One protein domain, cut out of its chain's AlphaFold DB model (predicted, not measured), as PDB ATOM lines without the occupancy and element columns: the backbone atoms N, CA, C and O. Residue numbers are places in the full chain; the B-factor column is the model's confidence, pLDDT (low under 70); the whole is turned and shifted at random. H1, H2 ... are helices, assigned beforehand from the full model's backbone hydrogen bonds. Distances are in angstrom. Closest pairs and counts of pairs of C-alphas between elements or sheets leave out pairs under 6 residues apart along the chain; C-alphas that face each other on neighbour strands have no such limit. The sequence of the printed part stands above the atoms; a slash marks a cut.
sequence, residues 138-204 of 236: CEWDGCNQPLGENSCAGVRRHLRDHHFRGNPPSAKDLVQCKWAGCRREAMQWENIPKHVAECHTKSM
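AT A GLANCE: This is residues 138 to 204 of the 236 residues of the protein "C2H2-type domain-containing protein" of Trametes pubescens (UniProt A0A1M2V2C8). With little regular structure, this is a rounded body of loops in which two short helices, H1 and H2, pack together at a steep angle. A long loop between them, residues 163 to 191, folds back on itself where residues 174 to 175 pair antiparallel with 187 to 188. The printed part has 67 residues with two named helices, H1 then H2, and no named strand; the class is all helix, with 19 residues in named elements. It is compact, radius of gyration of the C-alphas 10.7 A, spanning 25 by 25 by 21 A.

IN THESE COORDINATES: Start at Cys 138 and pass residues 138 to 151, which hold no named element. Find C-alpha 152 at (133.825, 53.357, 28.583); from there H1, residues 152 to 162, runs 15.1 A. H2, residues 192 to 199, ends at C-alpha 199, (130.628, 63.899, 30.915).

HOW THE PARTS SIT: Look at Arg 156 and Pro 193: H1 and H2 touch there, their closest C-alphas 5.1 A apart. Their lines stand at a steep tilt of 59 degrees, opposite ways. In H1 and H2 every O i to N i+4 pair is within hydrogen-bond range.

THE WHOLE: The C-alphas farthest apart, Gly 166 and Met 204, are 29.6 A apart. The printed part has no cut, and the 29-residue link from H1 to H2 is long. Look for pLDDT under 70 at residues 203 to 204.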
ATOM      1  N   CYS A 138     124.176  54.736  37.817       93.75
ATOM      2  CA  CYS A 138     123.629  55.095  36.522       93.75
ATOM      3  C   CYS A 138     122.426  56.014  36.701       93.75
ATOM      4  O   CYS A 138     121.473  55.643  37.374       93.75
ATOM      5  N   GLU A 139     122.429  57.184  36.070       94.69
ATOM      6  CA  GLU A 139     121.271  58.094  36.070       94.69
ATOM      7  C   GLU A 139     120.603  58.157  34.693       94.69
ATOM      8  O   GLU A 139     119.859  59.088  34.384       94.69
ATOM      9  N   TRP A 140     120.878  57.171  33.841       95.00
ATOM     10  CA  TRP A 140     120.213  57.034  32.556       95.00
ATOM     11  C   TRP A 140     118.735  56.726  32.779       95.00
ATOM     12  O   TRP A 140     118.399  55.659  33.292       95.00
ATOM     13  N   ASP A 141     117.856  57.656  32.412       94.31
ATOM     14  CA  ASP A 141     116.399  57.508  32.533       94.31
ATOM     15  C   ASP A 141     115.945  57.058  33.946       94.31
ATOM     16  O   ASP A 141     114.990  56.304  34.104       94.31
ATOM     17  N   GLY A 142     116.683  57.463  34.992       93.31
ATOM     18  CA  GLY A 142     116.386  57.120  36.392       93.31
ATOM     19  C   GLY A 142     116.874  55.748  36.899       93.31
ATOM     20  O   GLY A 142     116.498  55.357  38.003       93.31
ATOM     21  N   CYS A 143     117.725  55.031  36.153       93.69
ATOM     22  CA  CYS A 143     118.175  53.652  36.434       93.69
ATOM     23  C   CYS A 143     118.632  53.348  37.881       93.69
ATOM     24  O   CYS A 143     118.268  52.323  38.454       93.69
ATOM     25  N   ASN A 144     119.472  54.199  38.470       91.81
ATOM     26  CA  ASN A 144     120.100  54.083  39.798       91.81
ATOM     27  C   ASN A 144     120.918  52.807  40.100       91.81
ATOM     28  O   ASN A 144     121.427  52.645  41.218       91.81
ATOM     29  N   GLN A 145     121.106  51.920  39.120       91.56
ATOM     30  CA  GLN A 145     121.932  50.719  39.254       91.56
ATOM     31  C   GLN A 145     123.433  51.063  39.297       91.56
ATOM     32  O   GLN A 145     123.857  52.027  38.649       91.56
ATOM     33  N   PRO A 146     124.253  50.297  40.041       90.06
ATOM     34  CA  PRO A 146     125.702  50.483  40.051       90.06
ATOM     35  C   PRO A 146     126.292  50.193  38.661       90.06
ATOM     36  O   PRO A 146     125.936  49.201  38.022       90.06
ATOM     37  N   LEU A 147     127.187  51.060  38.172       87.50
ATOM     38  CA  LEU A 147     127.865  50.836  36.885       87.50
ATOM     39  C   LEU A 147     129.014  49.817  36.975       87.50
ATOM     40  O   LEU A 147     129.487  49.365  35.931       87.50
ATOM     41  N   GLY A 148     129.476  49.449  38.177       82.69
ATOM     42  CA  GLY A 148     130.725  48.710  38.342       82.69
ATOM     43  C   GLY A 148     131.905  49.571  37.918       82.69
ATOM     44  O   GLY A 148     132.238  50.583  38.534       82.69
ATOM     45  N   GLU A 149     132.519  49.190  36.803       78.00
ATOM     46  CA  GLU A 149     133.605  49.939  36.189       78.00
ATOM     47  C   GLU A 149     133.052  51.141  35.414       78.00
ATOM     48  O   GLU A 149     132.426  51.005  34.365       78.00
ATOM     49  N   ASN A 150     133.343  52.349  35.890       82.12
ATOM     50  CA  ASN A 150     132.956  53.603  35.234       82.12
ATOM     51  C   ASN A 150     133.698  53.877  33.899       82.12
ATOM     52  O   ASN A 150     133.451  54.887  33.247       82.12
ATOM     53  N   SER A 151     134.566  52.960  33.459       86.00
ATOM     54  CA  SER A 151     135.234  52.986  32.152       86.00
ATOM     55  C   SER A 151     134.235  52.932  30.990       86.00
ATOM     56  O   SER A 151     133.161  52.342  31.106       86.00
ATOM     57  N   CYS A 152     134.619  53.444  29.816       90.00
ATOM     58  CA  CYS A 152     133.825  53.357  28.583       90.00
ATOM     59  C   CYS A 152     133.331  51.929  28.286       90.00
ATOM     60  O   CYS A 152     132.208  51.751  27.820       90.00
ATOM     61  N   ALA A 153     134.157  50.908  28.550       90.75
ATOM     62  CA  ALA A 153     133.789  49.507  28.341       90.75
ATOM     63  C   ALA A 153     132.717  49.034  29.339       90.75
ATOM     64  O   ALA A 153     131.740  48.401  28.934       90.75
ATOM     65  N   GLY A 154     132.864  49.390  30.619       91.56
ATOM     66  CA  GLY A 154     131.898  49.060  31.667       91.56
ATOM     67  C   GLY A 154     130.564  49.776  31.462       91.56
ATOM     68  O   GLY A 154     129.517  49.131  31.463       91.56
ATOM     69  N   VAL A 155     130.605  51.066  31.124       92.94
ATOM     70  CA  VAL A 155     129.429  51.852  30.720       92.94
ATOM     71  C   VAL A 155     128.749  51.227  29.501       92.94
ATOM     72  O   VAL A 155     127.533  51.057  29.500       92.94
ATOM     73  N   ARG A 156     129.502  50.833  28.464       94.44
ATOM     74  CA  ARG A 156     128.932  50.195  27.263       94.44
ATOM     75  C   ARG A 156     128.214  48.892  27.599       94.44
ATOM     76  O   ARG A 156     127.114  48.665  27.095       94.44
ATOM     77  N   ARG A 157     128.834  48.052  28.432       94.19
ATOM     78  CA  ARG A 157     128.227  46.811  28.925       94.19
ATOM     79  C   ARG A 157     126.945  47.119  29.693       94.19
ATOM     80  O   ARG A 157     125.901  46.593  29.340       94.19
ATOM     81  N   HIS A 158     127.003  48.045  30.646       94.75
ATOM     82  CA  HIS A 158     125.847  48.455  31.437       94.75
ATOM     83  C   HIS A 158     124.690  48.951  30.561       94.75
ATOM     84  O   HIS A 158     123.563  48.495  30.720       94.75
ATOM     85  N   LEU A 159     124.948  49.846  29.603       94.12
ATOM     86  CA  LEU A 159     123.895  50.373  28.735       94.12
ATOM     87  C   LEU A 159     123.252  49.266  27.892       94.12
ATOM     88  O   LEU A 159     122.026  49.194  27.813       94.12
ATOM     89  N   ARG A 160     124.055  48.366  27.313       93.88
ATOM     90  CA  ARG A 160     123.545  47.204  26.573       93.88
ATOM     91  C   ARG A 160     122.682  46.312  27.464       93.88
ATOM     92  O   ARG A 160     121.578  45.943  27.078       93.88
ATOM     93  N   ASP A 161     123.178  46.019  28.656       93.31
ATOM     94  CA  ASP A 161     122.574  45.049  29.554       93.31
ATOM     95  C   ASP A 161     121.434  45.628  30.381       93.31
ATOM     96  O   ASP A 161     120.699  44.849  30.955       93.31
ATOM     97  N   HIS A 162     121.245  46.939  30.502       94.25
ATOM     98  CA  HIS A 162     120.167  47.509  31.328       94.25
ATOM     99  C   HIS A 162     119.183  48.370  30.540       94.25
ATOM    100  O   HIS A 162     118.016  48.430  30.916       94.25
ATOM    101  N   HIS A 163     119.608  48.976  29.430       94.00
ATOM    102  CA  HIS A 163     118.772  49.905  28.660       94.00
ATOM    103  C   HIS A 163     118.429  49.406  27.258       94.00
ATOM    104  O   HIS A 163     117.424  49.829  26.696       94.00
ATOM    105  N   PHE A 164     119.216  48.477  26.713       92.81
ATOM    106  CA  PHE A 164     119.017  47.936  25.367       92.81
ATOM    107  C   PHE A 164     118.973  46.401  25.345       92.81
ATOM    108  O   PHE A 164     119.403  45.772  24.373       92.81
ATOM    109  N   ARG A 165     118.445  45.773  26.410       89.94
ATOM    110  CA  ARG A 165     118.276  44.311  26.452       89.94
ATOM    111  C   ARG A 165     117.426  43.858  25.264       89.94
ATOM    112  O   ARG A 165     116.311  44.332  25.078       89.94
ATOM    113  N   GLY A 166     117.955  42.924  24.478       87.75
ATOM    114  CA  GLY A 166     117.246  42.296  23.359       87.75
ATOM    115  C   GLY A 166     117.319  43.044  22.026       87.75
ATOM    116  O   GLY A 166     117.163  42.406  20.992       87.75
ATOM    117  N   ASN A 167     117.619  44.346  22.020       90.25
ATOM    118  CA  ASN A 167     117.813  45.101  20.780       90.25
ATOM    119  C   ASN A 167     118.903  46.178  20.939       90.25
ATOM    120  O   ASN A 167     118.591  47.363  21.087       90.25
ATOM    121  N   PRO A 168     120.189  45.782  20.977       88.75
ATOM    122  CA  PRO A 168     121.284  46.733  21.042       88.75
ATOM    123  C   PRO A 168     121.362  47.548  19.742       88.75
ATOM    124  O   PRO A 168     121.387  46.949  18.665       88.75
ATOM    125  N   PRO A 169     121.484  48.885  19.826       91.88
ATOM    126  CA  PRO A 169     121.702  49.714  18.652       91.88
ATOM    127  C   PRO A 169     122.971  49.283  17.910       91.88
ATOM    128  O   PRO A 169     123.985  48.905  18.519       91.88
ATOM    129  N   SER A 170     122.924  49.364  16.588       94.25
ATOM    130  CA  SER A 170     124.089  49.234  15.723       94.25
ATOM    131  C   SER A 170     125.053  50.400  15.946       94.25
ATOM    132  O   SER A 170     124.678  51.459  16.440       94.25
ATOM    133  N   ALA A 171     126.320  50.238  15.560       91.50
ATOM    134  CA  ALA A 171     127.345  51.269  15.749       91.50
ATOM    135  C   ALA A 171     126.972  52.621  15.106       91.50
ATOM    136  O   ALA A 171     127.311  53.671  15.647       91.50
ATOM    137  N   LYS A 172     126.246  52.580  13.980       92.56
ATOM    138  CA  LYS A 172     125.830  53.760  13.208       92.56
ATOM    139  C   LYS A 172     124.520  54.381  13.691       92.56
ATOM    140  O   LYS A 172     124.214  55.497  13.279       92.56
ATOM    141  N   ASP A 173     123.767  53.685  14.538       95.56
ATOM    142  CA  ASP A 173     122.472  54.175  14.995       95.56
ATOM    143  C   ASP A 173     122.665  55.400  15.880       95.56
ATOM    144  O   ASP A 173     123.547  55.439  16.743       95.56
ATOM    145  N   LEU A 174     121.834  56.415  15.652       95.75
ATOM    146  CA  LEU A 174     121.856  57.639  16.434       95.75
ATOM    147  C   LEU A 174     120.997  57.456  17.681       95.75
ATOM    148  O   LEU A 174     119.804  57.169  17.606       95.75
ATOM    149  N   VAL A 175     121.614  57.648  18.838       95.50
ATOM    150  CA  VAL A 175     120.986  57.524  20.148       95.50
ATOM    151  C   VAL A 175     121.166  58.841  20.887       95.50
ATOM    152  O   VAL A 175     122.246  59.437  20.881       95.50
ATOM    153  N   GLN A 176     120.104  59.311  21.534       96.25
ATOM    154  CA  GLN A 176     120.174  60.473  22.411       96.25
ATOM    155  C   GLN A 176     120.586  60.056  23.823       96.25
ATOM    156  O   GLN A 176     120.102  59.056  24.356       96.25
ATOM    157  N   CYS A 177     121.474  60.838  24.440       96.50
ATOM    158  CA  CYS A 177     121.840  60.631  25.834       96.50
ATOM    159  C   CYS A 177     120.649  60.960  26.742       96.50
ATOM    160  O   CYS A 177     120.159  62.086  26.726       96.50
ATOM    161  N   LYS A 178     120.209  59.984  27.544       96.19
ATOM    162  CA  LYS A 178     119.123  60.147  28.527       96.19
ATOM    163  C   LYS A 178     119.628  60.250  29.965       96.19
ATOM    164  O   LYS A 178     118.912  59.919  30.906       96.19
ATOM    165  N   TRP A 179     120.882  60.650  30.148       95.38
ATOM    166  CA  TRP A 179     121.392  60.916  31.488       95.38
ATOM    167  C   TRP A 179     120.671  62.116  32.102       95.38
ATOM    168  O   TRP A 179     120.353  63.073  31.389       95.38
ATOM    169  N   ALA A 180     120.447  62.089  33.416       94.00
ATOM    170  CA  ALA A 180     119.818  63.189  34.137       94.00
ATOM    171  C   ALA A 180     120.504  64.535  33.821       94.00
ATOM    172  O   ALA A 180     121.709  64.707  34.006       94.00
ATOM    173  N   GLY A 181     119.731  65.486  33.285       91.50
ATOM    174  CA  GLY A 181     120.215  66.824  32.923       91.50
ATOM    175  C   GLY A 181     121.029  66.920  31.624       91.50
ATOM    176  O   GLY A 181     121.449  68.021  31.265       91.50
ATOM    177  N   CYS A 182     121.235  65.826  30.883       94.62
ATOM    178  CA  CYS A 182     121.916  65.880  29.592       94.62
ATOM    179  C   CYS A 182     120.968  66.349  28.478       94.62
ATOM    180  O   CYS A 182     119.874  65.817  28.312       94.62
ATOM    181  N   ARG A 183     121.401  67.341  27.687       92.88
ATOM    182  CA  ARG A 183     120.664  67.873  26.520       92.88
ATOM    183  C   ARG A 183     121.480  67.810  25.230       92.88
ATOM    184  O   ARG A 183     121.305  68.633  24.339       92.88
ATOM    185  N   ARG A 184     122.428  66.875  25.151       92.38
ATOM    186  CA  ARG A 184     123.255  66.710  23.952       92.38
ATOM    187  C   ARG A 184     122.412  66.141  22.804       92.38
ATOM    188  O   ARG A 184     121.468  65.378  23.028       92.38
ATOM    189  N   GLU A 185     122.767  66.526  21.583       95.00
ATOM    190  CA  GLU A 185     122.162  65.994  20.363       95.00
ATOM    191  C   GLU A 185     122.405  64.485  20.218       95.00
ATOM    192  O   GLU A 185     123.305  63.911  20.847       95.00
ATOM    193  N   ALA A 186     121.577  63.834  19.399       95.81
ATOM    194  CA  ALA A 186     121.719  62.414  19.116       95.81
ATOM    195  C   ALA A 186     123.065  62.142  18.434       95.81
ATOM    196  O   ALA A 186     123.452  62.823  17.486       95.81
ATOM    197  N   MET A 187     123.777  61.130  18.917       96.12
ATOM    198  CA  MET A 187     125.080  60.743  18.386       96.12
ATOM    199  C   MET A 187     125.111  59.250  18.108       96.12
ATOM    200  O   MET A 187     124.297  58.493  18.632       96.12
ATOM    201  N   GLN A 188     126.091  58.821  17.320       96.81
ATOM    202  CA  GLN A 188     126.311  57.404  17.062       96.81
ATOM    203  C   GLN A 188     126.457  56.630  18.373       96.81
ATOM    204  O   GLN A 188     127.180  57.052  19.282       96.81
ATOM    205  N   TRP A 189     125.802  55.477  18.449       95.62
ATOM    206  CA  TRP A 189     125.847  54.585  19.600       95.62
ATOM    207  C   TRP A 189     127.276  54.258  20.039       95.62
ATOM    208  O   TRP A 189     127.552  54.179  21.233       95.62
ATOM    209  N   GLU A 190     128.217  54.135  19.103       94.94
ATOM    210  CA  GLU A 190     129.625  53.900  19.427       94.94
ATOM    211  C   GLU A 190     130.258  55.011  20.289       94.94
ATOM    212  O   GLU A 190     131.168  54.742  21.082       94.94
ATOM    213  N   ASN A 191     129.738  56.235  20.199       95.19
ATOM    214  CA  ASN A 191     130.223  57.406  20.928       95.19
ATOM    215  C   ASN A 191     129.480  57.654  22.248       95.19
ATOM    216  O   ASN A 191     130.036  58.308  23.132       95.19
ATOM    217  N   ILE A 192     128.277  57.098  22.435       95.62
ATOM    218  CA  ILE A 192     127.499  57.263  23.674       95.62
ATOM    219  C   ILE A 192     128.268  56.789  24.919       95.62
ATOM    220  O   ILE A 192     128.356  57.566  25.874       95.62
ATOM    221  N   PRO A 193     128.884  55.589  24.951       93.88
ATOM    222  CA  PRO A 193     129.637  55.148  26.121       93.88
ATOM    223  C   PRO A 193     130.806  56.074  26.473       93.88
ATOM    224  O   PRO A 193     131.053  56.312  27.651       93.88
ATOM    225  N   LYS A 194     131.492  56.631  25.463       92.62
ATOM    226  CA  LYS A 194     132.588  57.596  25.661       92.62
ATOM    227  C   LYS A 194     132.059  58.898  26.256       92.62
ATOM    228  O   LYS A 194     132.559  59.358  27.277       92.62
ATOM    229  N   HIS A 195     130.984  59.432  25.675       93.69
ATOM    230  CA  HIS A 195     130.309  60.621  26.185       93.69
ATOM    231  C   HIS A 195     129.883  60.461  27.648       93.69
ATOM    232  O   HIS A 195     130.120  61.359  28.452       93.69
ATOM    233  N   VAL A 196     129.274  59.331  28.006       93.31
ATOM    234  CA  VAL A 196     128.821  59.073  29.379       93.31
ATOM    235  C   VAL A 196     130.003  58.934  30.340       93.31
ATOM    236  O   VAL A 196     129.979  59.511  31.433       93.31
ATOM    237  N   ALA A 197     131.056  58.221  29.934       90.56
ATOM    238  CA  ALA A 197     132.263  58.065  30.741       90.56
ATOM    239  C   ALA A 197     132.914  59.427  31.068       90.56
ATOM    240  O   ALA A 197     133.268  59.697  32.217       90.56
ATOM    241  N   GLU A 198     133.002  60.311  30.074       87.81
ATOM    242  CA  GLU A 198     133.633  61.630  30.189       87.81
ATOM    243  C   GLU A 198     132.750  62.665  30.896       87.81
ATOM    244  O   GLU A 198     133.203  63.346  31.815       87.81
ATOM    245  N   CYS A 199     131.489  62.802  30.477       89.06
ATOM    246  CA  CYS A 199     130.628  63.899  30.915       89.06
ATOM    247  C   CYS A 199     129.872  63.603  32.211       89.06
ATOM    248  O   CYS A 199     129.585  64.534  32.962       89.06
ATOM    249  N   HIS A 200     129.531  62.339  32.468       89.69
ATOM    250  CA  HIS A 200     128.614  61.990  33.555       89.69
ATOM    251  C   HIS A 200     129.309  61.245  34.681       89.69
ATOM    252  O   HIS A 200     129.245  61.656  35.835       89.69
ATOM    253  N   THR A 201     130.046  60.189  34.351       85.12
ATOM    254  CA  THR A 201     130.716  59.397  35.393       85.12
ATOM    255  C   THR A 201     132.039  60.013  35.846       85.12
ATOM    256  O   THR A 201     132.558  59.618  36.888       85.12
ATOM    257  N   LYS A 202     132.585  60.972  35.073       75.25
ATOM    258  CA  LYS A 202     133.908  61.583  35.282       75.25
ATOM    259  C   LYS A 202     134.997  60.522  35.504       75.25
ATOM    260  O   LYS A 202     135.979  60.774  36.187       75.25
ATOM    261  N   SER A 203     134.855  59.335  34.906       65.75
ATOM    262  CA  SER A 203     135.761  58.189  35.098       65.75
ATOM    263  C   SER A 203     137.217  58.500  34.731       65.75
ATOM    264  O   SER A 203     138.154  57.879  35.230       65.75
ATOM    265  N   MET A 204     137.427  59.512  33.886       60.28
ATOM    266  CA  MET A 204     138.762  59.951  33.492       60.28
ATOM    267  C   MET A 204     139.430  60.885  34.509       60.28
ATOM    268  O   MET A 204     140.623  61.153  34.361       60.28
TER     269      MET A 204